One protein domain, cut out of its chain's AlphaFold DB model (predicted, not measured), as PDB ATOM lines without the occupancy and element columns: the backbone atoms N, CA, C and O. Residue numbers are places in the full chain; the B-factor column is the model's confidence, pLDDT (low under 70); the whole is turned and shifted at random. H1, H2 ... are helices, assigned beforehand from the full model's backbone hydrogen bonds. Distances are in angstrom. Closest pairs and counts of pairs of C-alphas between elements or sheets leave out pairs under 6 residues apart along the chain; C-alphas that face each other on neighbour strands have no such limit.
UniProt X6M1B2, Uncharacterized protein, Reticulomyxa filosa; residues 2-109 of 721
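What this domain is: This is residues 2 to 109 of the 721 residues of an uncharacterized protein of Reticulomyxa filosa (UniProt X6M1B2). The long helix H6 begins in a compact body of short helices and runs out of it as an arm: residues 94 to 109, of which 94 to 108 belong to H6, stick out. In the body H5 and H6 form a hairpin, H4 packs on both, H2 on H4, and H1 and H3 on H2. The printed part has 108 residues with six named helices, H1 to H6 in order along the chain, and no named strand; its class is all helix, with 85 of the 108 printed residues in the helices, and the whole is loose, with a radius of gyration of the C-alphas of 16.9 A and spans of 59 by 29 by 18 A.

How they stand to each other: Start at H6, residues 78 to 108: its residues 78 to 85 alone touch H5, residues 64 to 73, closest at C-alphas 81 and 71, 5.3 A, and H4, residues 45 to 58, closest at C-alphas 78 and 50, 6.0 A. H4 touches H2, residues 14 to 23, at a shallow tilt of 15 degrees, closest at C-alphas 49 and 16, 7.0 A. H2 touches H3, residues 28 to 40, closest at C-alphas 21 and 31, 5.5 A, and H1, residues 2 to 8, closest at C-alphas 14 and 6, 6.8 A. Every O i to N i+4 pair is within hydrogen-bond range in H1 to H5; in H6, 26 of 27.

Where its parts are: Find C-alpha 78 at (31.056, 35.275, -48.698); H6 runs 39.5 A to C-alpha 108 at (65.750, 17.241, -43.428), with a kink of 39 degrees near residue 93.

The domain as a whole: The printed part has no cut, and its five links are tight. Confidence is under 70 at residues 79 to 80, 83, 90 and 92 to 109.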
ATOM      1  N   LEU A   2      38.627  56.747 -33.421       81.00
ATOM      2  CA  LEU A   2      37.370  56.006 -33.683       81.00
ATOM      3  C   LEU A   2      36.105  56.886 -33.630       81.00
ATOM      4  O   LEU A   2      35.193  56.697 -34.424       81.00
ATOM      5  N   SER A   3      36.073  57.899 -32.757       82.81
ATOM      6  CA  SER A   3      34.979  58.882 -32.712       82.81
ATOM      7  C   SER A   3      34.872  59.746 -33.976       82.81
ATOM      8  O   SER A   3      33.778  60.170 -34.313       82.81
ATOM      9  N   GLN A   4      35.979  59.998 -34.686       85.25
ATOM     10  CA  GLN A   4      35.968  60.731 -35.960       85.25
ATOM     11  C   GLN A   4      35.453  59.838 -37.096       85.25
ATOM     12  O   GLN A   4      34.609  60.274 -37.866       85.25
ATOM     13  N   LEU A   5      35.873  58.567 -37.144       85.69
ATOM     14  CA  LEU A   5      35.337  57.591 -38.103       85.69
ATOM     15  C   LEU A   5      33.835  57.348 -37.894       85.69
ATOM     16  O   LEU A   5      33.081  57.283 -38.859       85.69
ATOM     17  N   ALA A   6      33.381  57.284 -36.640       85.81
ATOM     18  CA  ALA A   6      31.964  57.136 -36.315       85.81
ATOM     19  C   ALA A   6      31.109  58.335 -36.768       85.81
ATOM     20  O   ALA A   6      29.945  58.150 -37.116       85.81
ATOM     21  N   LEU A   7      31.679  59.547 -36.786       88.38
ATOM     22  CA  LEU A   7      31.010  60.738 -37.318       88.38
ATOM     23  C   LEU A   7      30.931  60.711 -38.851       88.38
ATOM     24  O   LEU A   7      29.897  61.076 -39.406       88.38
ATOM     25  N   SER A   8      31.988  60.252 -39.530       88.38
ATOM     26  CA  SER A   8      32.036  60.170 -40.998       88.38
ATOM     27  C   SER A   8      31.212  59.012 -41.575       88.38
ATOM     28  O   SER A   8      30.694  59.123 -42.683       88.38
ATOM     29  N   PHE A   9      31.042  57.917 -40.824       90.56
ATOM     30  CA  PHE A   9      30.333  56.709 -41.263       90.56
ATOM     31  C   PHE A   9      29.222  56.296 -40.281       90.56
ATOM     32  O   PHE A   9      29.277  55.213 -39.694       90.56
ATOM     33  N   PRO A  10      28.160  57.109 -40.115       87.50
ATOM     34  CA  PRO A  10      27.144  56.897 -39.078       87.50
ATOM     35  C   PRO A  10      26.285  55.636 -39.280       87.50
ATOM     36  O   PRO A  10      25.553  55.237 -38.378       87.50
ATOM     37  N   LYS A  11      26.345  55.007 -40.462       87.12
ATOM     38  CA  LYS A  11      25.595  53.785 -40.804       87.12
ATOM     39  C   LYS A  11      26.372  52.487 -40.542       87.12
ATOM     40  O   LYS A  11      25.816  51.413 -40.758       87.12
ATOM     41  N   ILE A  12      27.635  52.571 -40.120       89.00
ATOM     42  CA  ILE A  12      28.483  51.408 -39.834       89.00
ATOM     43  C   ILE A  12      28.563  51.212 -38.319       89.00
ATOM     44  O   ILE A  12      28.785  52.157 -37.563       89.00
ATOM     45  N   GLU A  13      28.377  49.971 -37.863       91.69
ATOM     46  CA  GLU A  13      28.451  49.646 -36.439       91.69
ATOM     47  C   GLU A  13      29.851  49.924 -35.875       91.69
ATOM     48  O   GLU A  13      30.873  49.626 -36.496       91.69
ATOM     49  N   LYS A  14      29.904  50.434 -34.641       88.88
ATOM     50  CA  LYS A  14      31.158  50.785 -33.957       88.88
ATOM     51  C   LYS A  14      32.137  49.609 -33.840       88.88
ATOM     52  O   LYS A  14      33.346  49.821 -33.891       88.88
ATOM     53  N   GLU A  15      31.626  48.386 -33.708       91.69
ATOM     54  CA  GLU A  15      32.441  47.164 -33.707       91.69
ATOM     55  C   GLU A  15      33.177  46.979 -35.042       91.69
ATOM     56  O   GLU A  15      34.379  46.725 -35.056       91.69
ATOM     57  N   ILE A  16      32.481  47.171 -36.166       90.62
ATOM     58  CA  ILE A  16      33.050  47.034 -37.512       90.62
ATOM     59  C   ILE A  16      34.074  48.143 -37.768       90.62
ATOM     60  O   ILE A  16      35.155  47.859 -38.275       90.62
ATOM     61  N   LEU A  17      33.784  49.379 -37.340       92.12
ATOM     62  CA  LEU A  17      34.745  50.489 -37.395       92.12
ATOM     63  C   LEU A  17      36.036  50.163 -36.636       92.12
ATOM     64  O   LEU A  17      37.123  50.391 -37.163       92.12
ATOM     65  N   SER A  18      35.919  49.610 -35.423       92.12
ATOM     66  CA  SER A  18      37.080  49.197 -34.626       92.12
ATOM     67  C   SER A  18      37.885  48.130 -35.350       92.12
ATOM     68  O   SER A  18      39.084  48.295 -35.528       92.12
ATOM     69  N   ARG A  19      37.225  47.075 -35.837       93.44
ATOM     70  CA  ARG A  19      37.926  45.968 -36.484       93.44
ATOM     71  C   ARG A  19      38.586  46.361 -37.808       93.44
ATOM     72  O   ARG A  19      39.664  45.859 -38.099       93.44
ATOM     73  N   ILE A  20      37.981  47.255 -38.597       92.44
ATOM     74  CA  ILE A  20      38.618  47.805 -39.810       92.44
ATOM     75  C   ILE A  20      39.860  48.610 -39.433       92.44
ATOM     76  O   ILE A  20      40.912  48.433 -40.038       92.44
ATOM     77  N   TYR A  21      39.750  49.464 -38.416       93.56
ATOM     78  CA  TYR A  21      40.876  50.260 -37.942       93.56
ATOM     79  C   TYR A  21      42.023  49.378 -37.423       93.56
ATOM     80  O   TYR A  21      43.183  49.620 -37.755       93.56
ATOM     81  N   ASP A  22      41.691  48.316 -36.685       90.94
ATOM     82  CA  ASP A  22      42.654  47.332 -36.186       90.94
ATOM     83  C   ASP A  22      43.306  46.547 -37.338       90.94
ATOM     84  O   ASP A  22      44.524  46.376 -37.353       90.94
ATOM     85  N   TYR A  23      42.524  46.119 -38.339       91.62
ATOM     86  CA  TYR A  23      43.028  45.442 -39.540       91.62
ATOM     87  C   TYR A  23      44.023  46.314 -40.327       91.62
ATOM     88  O   TYR A  23      45.050  45.818 -40.786       91.62
ATOM     89  N   CYS A  24      43.763  47.619 -40.422       91.19
ATOM     90  CA  CYS A  24      44.657  48.602 -41.042       91.19
ATOM     91  C   CYS A  24      45.827  49.030 -40.133       91.19
ATOM     92  O   CYS A  24      46.494  50.021 -40.414       91.19
ATOM     93  N   ASN A  25      46.080  48.329 -39.018       89.88
ATOM     94  CA  ASN A  25      47.125  48.652 -38.038       89.88
ATOM     95  C   ASN A  25      47.086  50.113 -37.547       89.88
ATOM     96  O   ASN A  25      48.118  50.707 -37.229       89.88
ATOM     97  N   GLY A  26      45.892  50.701 -37.492       89.56
ATOM     98  CA  GLY A  26      45.680  52.082 -37.080       89.56
ATOM     99  C   GLY A  26      45.923  53.151 -38.153       89.56
ATOM    100  O   GLY A  26      45.848  54.341 -37.822       89.56
ATOM    101  N   ASP A  27      46.176  52.779 -39.415       92.62
ATOM    102  CA  ASP A  27      46.259  53.727 -40.531       92.62
ATOM    103  C   ASP A  27      44.866  54.282 -40.870       92.62
ATOM    104  O   ASP A  27      43.959  53.573 -41.315       92.62
ATOM    105  N   LEU A  28      44.688  55.582 -40.634       91.12
ATOM    106  CA  LEU A  28      43.415  56.266 -40.834       91.12
ATOM    107  C   LEU A  28      43.044  56.386 -42.319       91.12
ATOM    108  O   LEU A  28      41.862  56.320 -42.654       91.12
ATOM    109  N   ASN A  29      44.023  56.580 -43.204       92.00
ATOM    110  CA  ASN A  29      43.763  56.721 -44.635       92.00
ATOM    111  C   ASN A  29      43.316  55.378 -45.207       92.00
ATOM    112  O   ASN A  29      42.292  55.307 -45.882       92.00
ATOM    113  N   GLU A  30      44.019  54.307 -44.839       92.56
ATOM    114  CA  GLU A  30      43.679  52.957 -45.276       92.56
ATOM    115  C   GLU A  30      42.310  52.502 -44.742       92.56
ATOM    116  O   GLU A  30      41.503  51.921 -45.477       92.56
ATOM    117  N   ALA A  31      42.009  52.820 -43.478       93.81
ATOM    118  CA  ALA A  31      40.702  52.553 -42.890       93.81
ATOM    119  C   ALA A  31      39.588  53.341 -43.602       93.81
ATOM    120  O   ALA A  31      38.533  52.776 -43.892       93.81
ATOM    121  N   ASN A  32      39.814  54.621 -43.926       92.56
ATOM    122  CA  ASN A  32      38.850  55.445 -44.663       92.56
ATOM    123  C   ASN A  32      38.565  54.888 -46.063       92.56
ATOM    124  O   ASN A  32      37.406  54.847 -46.467       92.56
ATOM    125  N   GLU A  33      39.580  54.421 -46.791       94.31
ATOM    126  CA  GLU A  33      39.391  53.778 -48.099       94.31
ATOM    127  C   GLU A  33      38.506  52.531 -48.001       94.31
ATOM    128  O   GLU A  33      37.574  52.364 -48.790       94.31
ATOM    129  N   LEU A  34      38.754  51.672 -47.006       93.94
ATOM    130  CA  LEU A  34      37.980  50.445 -46.824       93.94
ATOM    131  C   LEU A  34      36.530  50.737 -46.405       93.94
ATOM    132  O   LEU A  34      35.597  50.063 -46.849       93.94
ATOM    133  N   LEU A  35      36.331  51.760 -45.571       93.62
ATOM    134  CA  LEU A  35      35.012  52.216 -45.131       93.62
ATOM    135  C   LEU A  35      34.219  52.882 -46.260       93.62
ATOM    136  O   LEU A  35      33.020  52.620 -46.396       93.62
ATOM    137  N   ASN A  36      34.880  53.674 -47.108       94.19
ATOM    138  CA  ASN A  36      34.291  54.212 -48.334       94.19
ATOM    139  C   ASN A  36      33.876  53.073 -49.267       94.19
ATOM    140  O   ASN A  36      32.717  53.009 -49.659       94.19
ATOM    141  N   PHE A  37      34.753  52.092 -49.505       95.50
ATOM    142  CA  PHE A  37      34.428  50.920 -50.323       95.50
ATOM    143  C   PHE A  37      33.183  50.172 -49.818       95.50
ATOM    144  O   PHE A  37      32.290  49.837 -50.601       95.50
ATOM    145  N   VAL A  38      33.103  49.915 -48.508       92.94
ATOM    146  CA  VAL A  38      31.950  49.255 -47.876       92.94
ATOM    147  C   VAL A  38      30.660  50.049 -48.097       92.94
ATOM    148  O   VAL A  38      29.619  49.450 -48.405       92.94
ATOM    149  N   THR A  39      30.745  51.373 -47.955       91.12
ATOM    150  CA  THR A  39      29.625  52.312 -48.083       91.12
ATOM    151  C   THR A  39      29.147  52.416 -49.533       91.12
ATOM    152  O   THR A  39      27.952  52.252 -49.796       91.12
ATOM    153  N   ASP A  40      30.070  52.595 -50.476       91.81
ATOM    154  CA  ASP A  40      29.794  52.771 -51.905       91.81
ATOM    155  C   ASP A  40      29.159  51.523 -52.523       91.81
ATOM    156  O   ASP A  40      28.226  51.612 -53.322       91.81
ATOM    157  N   ASN A  41      29.594  50.339 -52.084       89.81
ATOM    158  CA  ASN A  41      29.061  49.065 -52.563       89.81
ATOM    159  C   ASN A  41      27.799  48.601 -51.807       89.81
ATOM    160  O   ASN A  41      27.390  47.450 -51.960       89.81
ATOM    161  N   ARG A  42      27.178  49.465 -50.988       88.44
ATOM    162  CA  ARG A  42      25.924  49.194 -50.247       88.44
ATOM    163  C   ARG A  42      25.939  47.868 -49.472       88.44
ATOM    164  O   ARG A  42      24.935  47.163 -49.398       88.44
ATOM    165  N   THR A  43      27.086  47.536 -48.887       84.50
ATOM    166  CA  THR A  43      27.307  46.259 -48.202       84.50
ATOM    167  C   THR A  43      26.473  46.206 -46.916       84.50
ATOM    168  O   THR A  43      26.619  47.079 -46.057       84.50
ATOM    169  N   SER A  44      25.613  45.197 -46.741       89.19
ATOM    170  CA  SER A  44      24.837  45.028 -45.496       89.19
ATOM    171  C   SER A  44      25.737  44.723 -44.288       89.19
ATOM    172  O   SER A  44      26.862  44.260 -44.452       89.19
ATOM    173  N   ILE A  45      25.251  44.926 -43.060       87.19
ATOM    174  CA  ILE A  45      26.041  44.708 -41.826       87.19
ATOM    175  C   ILE A  45      26.611  43.281 -41.749       87.19
ATOM    176  O   ILE A  45      27.787  43.092 -41.436       87.19
ATOM    177  N   GLU A  46      25.815  42.262 -42.086       83.31
ATOM    178  CA  GLU A  46      26.298  40.875 -42.082       83.31
ATOM    179  C   GLU A  46      27.383  40.668 -43.147       83.31
ATOM    180  O   GLU A  46      28.425  40.070 -42.883       83.31
ATOM    181  N   GLN A  47      27.192  41.236 -44.337       86.62
ATOM    182  CA  GLN A  47      28.182  41.205 -45.409       86.62
ATOM    183  C   GLN A  47      29.477  41.947 -45.042       86.62
ATOM    184  O   GLN A  47      30.552  41.479 -45.399       86.62
ATOM    185  N   GLN A  48      29.408  43.041 -44.280       92.00
ATOM    186  CA  GLN A  48      30.584  43.758 -43.776       92.00
ATOM    187  C   GLN A  48      31.421  42.869 -42.848       92.00
ATOM    188  O   GLN A  48      32.631  42.751 -43.036       92.00
ATOM    189  N   ARG A  49      30.782  42.164 -41.901       90.06
ATOM    190  CA  ARG A  49      31.467  41.201 -41.014       90.06
ATOM    191  C   ARG A  49      32.133  40.075 -41.805       90.06
ATOM    192  O   ARG A  49      33.250  39.658 -41.490       90.06
ATOM    193  N   LYS A  50      31.453  39.583 -42.842       92.50
ATOM    194  CA  LYS A  50      31.977  38.540 -43.729       92.50
ATOM    195  C   LYS A  50      33.148  39.022 -44.577       92.50
ATOM    196  O   LYS A  50      34.150  38.317 -44.643       92.50
ATOM    197  N   LEU A  51      33.056  40.209 -45.170       94.31
ATOM    198  CA  LEU A  51      34.151  40.813 -45.923       94.31
ATOM    199  C   LEU A  51      35.386  40.995 -45.037       94.31
ATOM    200  O   LEU A  51      36.492  40.654 -45.443       94.31
ATOM    201  N   LEU A  52      35.190  41.458 -43.804       92.69
ATOM    202  CA  LEU A  52      36.288  41.635 -42.867       92.69
ATOM    203  C   LEU A  52      36.974  40.311 -42.512       92.69
ATOM    204  O   LEU A  52      38.195  40.234 -42.485       92.69
ATOM    205  N   THR A  53      36.185  39.249 -42.333       89.12
ATOM    206  CA  THR A  53      36.718  37.895 -42.125       89.12
ATOM    207  C   THR A  53      37.567  37.446 -43.325       89.12
ATOM    208  O   THR A  53      38.631  36.873 -43.139       89.12
ATOM    209  N   LEU A  54      37.145  37.740 -44.565       89.44
ATOM    210  CA  LEU A  54      37.949  37.433 -45.759       89.44
ATOM    211  C   LEU A  54      39.261  38.220 -45.794       89.44
ATOM    212  O   LEU A  54      40.294  37.667 -46.154       89.44
ATOM    213  N   LEU A  55      39.231  39.499 -45.429       92.81
ATOM    214  CA  LEU A  55      40.431  40.329 -45.365       92.81
ATOM    215  C   LEU A  55      41.409  39.797 -44.308       92.81
ATOM    216  O   LEU A  55      42.580  39.586 -44.608       92.81
ATOM    217  N   GLU A  56      40.928  39.476 -43.106       87.44
ATOM    218  CA  GLU A  56      41.740  38.877 -42.039       87.44
ATOM    219  C   GLU A  56      42.337  37.519 -42.459       87.44
ATOM    220  O   GLU A  56      43.528  37.279 -42.256       87.44
ATOM    221  N   ASP A  57      41.541  36.651 -43.090       83.94
ATOM    222  CA  ASP A  57      41.955  35.287 -43.441       83.94
ATOM    223  C   ASP A  57      42.910  35.230 -44.649       83.94
ATOM    224  O   ASP A  57      43.763  34.338 -44.719       83.94
ATOM    225  N   PHE A  58      42.778  36.149 -45.615       85.56
ATOM    226  CA  PHE A  58      43.487  36.071 -46.903       85.56
ATOM    227  C   PHE A  58      44.551  37.153 -47.131       85.56
ATOM    228  O   PHE A  58      45.396  36.958 -48.008       85.56
ATOM    229  N   SER A  59      44.580  38.237 -46.349       87.06
ATOM    230  CA  SER A  59      45.532  39.358 -46.523       87.06
ATOM    231  C   SER A  59      47.008  38.965 -46.455       87.06
ATOM    232  O   SER A  59      47.863  39.625 -47.038       87.06
ATOM    233  N   VAL A  60      47.325  37.849 -45.794       82.25
ATOM    234  CA  VAL A  60      48.691  37.301 -45.724       82.25
ATOM    235  C   VAL A  60      49.175  36.780 -47.089       82.25
ATOM    236  O   VAL A  60      50.376  36.643 -47.323       82.25
ATOM    237  N   HIS A  61      48.253  36.432 -47.988       80.69
ATOM    238  CA  HIS A  61      48.553  35.690 -49.217       80.69
ATOM    239  C   HIS A  61      48.027  36.342 -50.494       80.69
ATOM    240  O   HIS A  61      48.491  35.989 -51.581       80.69
ATOM    241  N   ILE A  62      47.052  37.233 -50.372       89.19
ATOM    242  CA  ILE A  62      46.411  37.938 -51.474       89.19
ATOM    243  C   ILE A  62      46.360  39.408 -51.084       89.19
ATOM    244  O   ILE A  62      45.983  39.740 -49.961       89.19
ATOM    245  N   ASP A  63      46.750  40.283 -52.005       93.12
ATOM    246  CA  ASP A  63      46.646  41.717 -51.791       93.12
ATOM    247  C   ASP A  63      45.185  42.143 -51.586       93.12
ATOM    248  O   ASP A  63      44.235  41.564 -52.126       93.12
ATOM    249  N   LYS A  64      45.016  43.183 -50.771       94.69
ATOM    250  CA  LYS A  64      43.718  43.736 -50.381       94.69
ATOM    251  C   LYS A  64      42.842  44.057 -51.596       94.69
ATOM    252  O   LYS A  64      41.662  43.718 -51.593       94.69
ATOM    253  N   GLU A  65      43.409  44.656 -52.641       95.62
ATOM    254  CA  GLU A  65      42.677  45.031 -53.857       95.62
ATOM    255  C   GLU A  65      42.069  43.812 -54.557       95.62
ATOM    256  O   GLU A  65      40.891  43.824 -54.918       95.62
ATOM    257  N   THR A  66      42.825  42.721 -54.678       95.06
ATOM    258  CA  THR A  66      42.335  41.465 -55.255       95.06
ATOM    259  C   THR A  66      41.216  40.847 -54.414       95.06
ATOM    260  O   THR A  66      40.240  40.338 -54.976       95.06
ATOM    261  N   ILE A  67      41.306  40.923 -53.079       95.44
ATOM    262  CA  ILE A  67      40.240  40.467 -52.168       95.44
ATOM    263  C   ILE A  67      38.955  41.273 -52.396       95.44
ATOM    264  O   ILE A  67      37.893  40.687 -52.619       95.44
ATOM    265  N   LEU A  68      39.055  42.605 -52.399       96.69
ATOM    266  CA  LEU A  68      37.919  43.511 -52.599       96.69
ATOM    267  C   LEU A  68      37.302  43.361 -53.998       96.69
ATOM    268  O   LEU A  68      36.080  43.313 -54.137       96.69
ATOM    269  N   LYS A  69      38.127  43.197 -55.035       96.88
ATOM    270  CA  LYS A  69      37.662  42.942 -56.403       96.88
ATOM    271  C   LYS A  69      36.873  41.637 -56.494       96.88
ATOM    272  O   LYS A  69      35.762  41.627 -57.022       96.88
ATOM    273  N   LYS A  70      37.400  40.541 -55.936       96.44
ATOM    274  CA  LYS A  70      36.707  39.240 -55.939       96.44
ATOM    275  C   LYS A  70      35.433  39.251 -55.110       96.44
ATOM    276  O   LYS A  70      34.482  38.550 -55.448       96.44
ATOM    277  N   TRP A  71      35.396  40.049 -54.049       96.06
ATOM    278  CA  TRP A  71      34.187  40.273 -53.271       96.06
ATOM    279  C   TRP A  71      33.055  40.858 -54.123       96.06
ATOM    280  O   TRP A  71      31.951  40.315 -54.113       96.06
ATOM    281  N   VAL A  72      33.341  41.891 -54.921       95.31
ATOM    282  CA  VAL A  72      32.355  42.503 -55.829       95.31
ATOM    283  C   VAL A  72      31.983  41.558 -56.972       95.31
ATOM    284  O   VAL A  72      30.799  41.348 -57.216       95.31
ATOM    285  N   GLU A  73      32.966  40.935 -57.631       92.12
ATOM    286  CA  GLU A  73      32.725  39.998 -58.744       92.12
ATOM    287  C   GLU A  73      31.834  38.813 -58.340       92.12
ATOM    288  O   GLU A  73      31.039  38.332 -59.141       92.12
ATOM    289  N   CYS A  74      31.934  38.357 -57.089       85.56
ATOM    290  CA  CYS A  74      31.107  37.272 -56.557       85.56
ATOM    291  C   CYS A  74      29.760  37.755 -55.991       85.56
ATOM    292  O   CYS A  74      29.143  37.042 -55.197       85.56
ATOM    293  N   GLY A  75      29.325  38.974 -56.322       84.50
ATOM    294  CA  GLY A  75      28.056  39.535 -55.859       84.50
ATOM    295  C   GLY A  75      27.982  39.711 -54.342       84.50
ATOM    296  O   GLY A  75      26.900  39.604 -53.772       84.50
ATOM    297  N   GLN A  76      29.122  39.932 -53.673       89.12
ATOM    298  CA  GLN A  76      29.218  40.081 -52.215       89.12
ATOM    299  C   GLN A  76      28.726  38.844 -51.434       89.12
ATOM    300  O   GLN A  76      28.189  38.949 -50.324       89.12
ATOM    301  N   ILE A  77      28.894  37.653 -52.024       79.44
ATOM    302  CA  ILE A  77      28.557  36.364 -51.415       79.44
ATOM    303  C   ILE A  77      29.821  35.748 -50.807       79.44
ATOM    304  O   ILE A  77      30.677  35.215 -51.512       79.44
ATOM    305  N   TYR A  78      29.896  35.744 -49.472       77.31
ATOM    306  CA  TYR A  78      31.056  35.275 -48.698       77.31
ATOM    307  C   TYR A  78      31.637  33.941 -49.142       77.31
ATOM    308  O   TYR A  78      32.841  33.851 -49.366       77.31
ATOM    309  N   LEU A  79      30.806  32.910 -49.290       59.94
ATOM    310  CA  LEU A  79      31.292  31.581 -49.649       59.94
ATOM    311  C   LEU A  79      31.897  31.564 -51.059       59.94
ATOM    312  O   LEU A  79      32.955  30.970 -51.249       59.94
ATOM    313  N   LEU A  80      31.270  32.239 -52.026       66.19
ATOM    314  CA  LEU A  80      31.777  32.312 -53.397       66.19
ATOM    315  C   LEU A  80      33.105  33.072 -53.448       66.19
ATOM    316  O   LEU A  80      34.079  32.555 -53.992       66.19
ATOM    317  N   THR A  81      33.187  34.230 -52.786       80.56
ATOM    318  CA  THR A  81      34.439  34.988 -52.691       80.56
ATOM    319  C   THR A  81      35.532  34.181 -51.996       80.56
ATOM    320  O   THR A  81      36.641  34.084 -52.513       80.56
ATOM    321  N   MET A  82      35.228  33.533 -50.869       84.00
ATOM    322  CA  MET A  82      36.174  32.673 -50.153       84.00
ATOM    323  C   MET A  82      36.693  31.532 -51.041       84.00
ATOM    324  O   MET A  82      37.868  31.168 -50.965       84.00
ATOM    325  N   LEU A  83      35.836  30.934 -51.871       66.81
ATOM    326  CA  LEU A  83      36.218  29.858 -52.785       66.81
ATOM    327  C   LEU A  83      37.134  30.363 -53.904       66.81
ATOM    328  O   LEU A  83      38.155  29.728 -54.172       66.81
ATOM    329  N   GLU A  84      36.823  31.509 -54.510       84.50
ATOM    330  CA  GLU A  84      37.668  32.122 -55.542       84.50
ATOM    331  C   GLU A  84      39.026  32.568 -54.986       84.50
ATOM    332  O   GLU A  84      40.070  32.266 -55.569       84.50
ATOM    333  N   LEU A  85      39.049  33.182 -53.802       85.06
ATOM    334  CA  LEU A  85      40.293  33.532 -53.115       85.06
ATOM    335  C   LEU A  85      41.110  32.285 -52.763       85.06
ATOM    336  O   LEU A  85      42.315  32.248 -52.991       85.06
ATOM    337  N   ASN A  86      40.469  31.197 -52.331       75.19
ATOM    338  CA  ASN A  86      41.156  29.923 -52.124       75.19
ATOM    339  C   ASN A  86      41.754  29.338 -53.413       75.19
ATOM    340  O   ASN A  86      42.795  28.680 -53.341       75.19
ATOM    341  N   LYS A  87      41.139  29.541 -54.585       80.00
ATOM    342  CA  LYS A  87      41.725  29.124 -55.873       80.00
ATOM    343  C   LYS A  87      42.996  29.918 -56.173       80.00
ATOM    344  O   LYS A  87      44.017  29.308 -56.495       80.00
ATOM    345  N   ILE A  88      42.956  31.240 -55.985       84.50
ATOM    346  CA  ILE A  88      44.119  32.130 -56.138       84.50
ATOM    347  C   ILE A  88      45.230  31.719 -55.162       84.50
ATOM    348  O   ILE A  88      46.368  31.486 -55.577       84.50
ATOM    349  N   CYS A  89      44.889  31.511 -53.886       76.06
ATOM    350  CA  CYS A  89      45.815  30.989 -52.890       76.06
ATOM    351  C   CYS A  89      46.397  29.647 -53.323       76.06
ATOM    352  O   CYS A  89      47.605  29.509 -53.317       76.06
ATOM    353  N   LYS A  90      45.603  28.658 -53.747       68.69
ATOM    354  CA  LYS A  90      46.117  27.339 -54.168       68.69
ATOM    355  C   LYS A  90      47.076  27.425 -55.359       68.69
ATOM    356  O   LYS A  90      48.080  26.706 -55.365       68.69
ATOM    357  N   ALA A  91      46.806  28.299 -56.328       70.38
ATOM    358  CA  ALA A  91      47.709  28.550 -57.450       70.38
ATOM    359  C   ALA A  91      49.057  29.125 -56.969       70.38
ATOM    360  O   ALA A  91      50.118  28.637 -57.366       70.38
ATOM    361  N   ASN A  92      49.022  30.066 -56.021       62.66
ATOM    362  CA  ASN A  92      50.213  30.670 -55.417       62.66
ATOM    363  C   ASN A  92      50.936  29.728 -54.428       62.66
ATOM    364  O   ASN A  92      52.168  29.681 -54.376       62.66
ATOM    365  N   THR A  93      50.195  28.893 -53.699       55.06
ATOM    366  CA  THR A  93      50.701  27.905 -52.740       55.06
ATOM    367  C   THR A  93      51.413  26.770 -53.453       55.06
ATOM    368  O   THR A  93      52.390  26.268 -52.925       55.06
ATOM    369  N   LYS A  94      51.045  26.391 -54.684       53.69
ATOM    370  CA  LYS A  94      51.827  25.404 -55.453       53.69
ATOM    371  C   LYS A  94      53.270  25.885 -55.693       53.69
ATOM    372  O   LYS A  94      54.199  25.085 -55.626       53.69
ATOM    373  N   LYS A  95      53.466  27.198 -55.866       51.56
ATOM    374  CA  LYS A  95      54.776  27.856 -56.031       51.56
ATOM    375  C   LYS A  95      55.547  27.960 -54.705       51.56
ATOM    376  O   LYS A  95      56.741  27.665 -54.666       51.56
ATOM    377  N   TYR A  96      54.869  28.308 -53.608       43.44
ATOM    378  CA  TYR A  96      55.482  28.419 -52.274       43.44
ATOM    379  C   TYR A  96      55.738  27.067 -51.600       43.44
ATOM    380  O   TYR A  96      56.790  26.876 -51.003       43.44
ATOM    381  N   LEU A  97      54.828  26.103 -51.739       45.09
ATOM    382  CA  LEU A  97      54.983  24.739 -51.238       45.09
ATOM    383  C   LEU A  97      56.084  24.012 -52.009       45.09
ATOM    384  O   LEU A  97      56.838  23.285 -51.391       45.09
ATOM    385  N   TYR A  98      56.259  24.249 -53.314       47.66
ATOM    386  CA  TYR A  98      57.423  23.734 -54.044       47.66
ATOM    387  C   TYR A  98      58.734  24.312 -53.489       47.66
ATOM    388  O   TYR A  98      59.671  23.564 -53.240       47.66
ATOM    389  N   LYS A  99      58.782  25.617 -53.185       42.34
ATOM    390  CA  LYS A  99      59.956  26.266 -52.578       42.34
ATOM    391  C   LYS A  99      60.231  25.768 -51.153       42.34
ATOM    392  O   LYS A  99      61.354  25.392 -50.852       42.34
ATOM    393  N   VAL A 100      59.209  25.684 -50.303       45.12
ATOM    394  CA  VAL A 100      59.312  25.198 -48.916       45.12
ATOM    395  C   VAL A 100      59.576  23.694 -48.869       45.12
ATOM    396  O   VAL A 100      60.353  23.260 -48.038       45.12
ATOM    397  N   VAL A 101      59.020  22.885 -49.770       44.41
ATOM    398  CA  VAL A 101      59.355  21.455 -49.892       44.41
ATOM    399  C   VAL A 101      60.776  21.276 -50.420       44.41
ATOM    400  O   VAL A 101      61.451  20.359 -49.969       44.41
ATOM    401  N   CYS A 102      61.271  22.137 -51.311       45.28
ATOM    402  CA  CYS A 102      62.675  22.128 -51.729       45.28
ATOM    403  C   CYS A 102      63.622  22.531 -50.586       45.28
ATOM    404  O   CYS A 102      64.624  21.853 -50.379       45.28
ATOM    405  N   GLU A 103      63.278  23.542 -49.784       42.97
ATOM    406  CA  GLU A 103      64.057  23.948 -48.603       42.97
ATOM    407  C   GLU A 103      63.947  22.930 -47.447       42.97
ATOM    408  O   GLU A 103      64.941  22.591 -46.817       42.97
ATOM    409  N   LEU A 104      62.779  22.322 -47.212       39.38
ATOM    410  CA  LEU A 104      62.600  21.235 -46.237       39.38
ATOM    411  C   LEU A 104      63.303  19.947 -46.690       39.38
ATOM    412  O   LEU A 104      63.901  19.264 -45.864       39.38
ATOM    413  N   LYS A 105      63.308  19.632 -47.995       42.03
ATOM    414  CA  LYS A 105      64.147  18.558 -48.562       42.03
ATOM    415  C   LYS A 105      65.633  18.833 -48.343       42.03
ATOM    416  O   LYS A 105      66.388  17.878 -48.206       42.03
ATOM    417  N   ARG A 106      66.034  20.105 -48.288       41.81
ATOM    418  CA  ARG A 106      67.412  20.541 -48.047       41.81
ATOM    419  C   ARG A 106      67.793  20.522 -46.559       41.81
ATOM    420  O   ARG A 106      68.934  20.210 -46.247       41.81
ATOM    421  N   VAL A 107      66.850  20.791 -45.650       42.41
ATOM    422  CA  VAL A 107      67.069  20.813 -44.186       42.41
ATOM    423  C   VAL A 107      66.921  19.428 -43.530       42.41
ATOM    424  O   VAL A 107      67.619  19.141 -42.563       42.41
ATOM    425  N   TYR A 108      66.051  18.548 -44.045       44.06
ATOM    426  CA  TYR A 108      65.750  17.241 -43.428       44.06
ATOM    427  C   TYR A 108      66.350  16.026 -44.150       44.06
ATOM    428  O   TYR A 108      66.245  14.906 -43.648       44.06
ATOM    429  N   ARG A 109      67.041  16.214 -45.283       42.22
ATOM    430  CA  ARG A 109      68.023  15.229 -45.749       42.22
ATOM    431  C   ARG A 109      69.339  15.473 -45.023       42.22
ATOM    432  O   ARG A 109      70.256  16.070 -45.572       42.22
TER     433      ARG A 109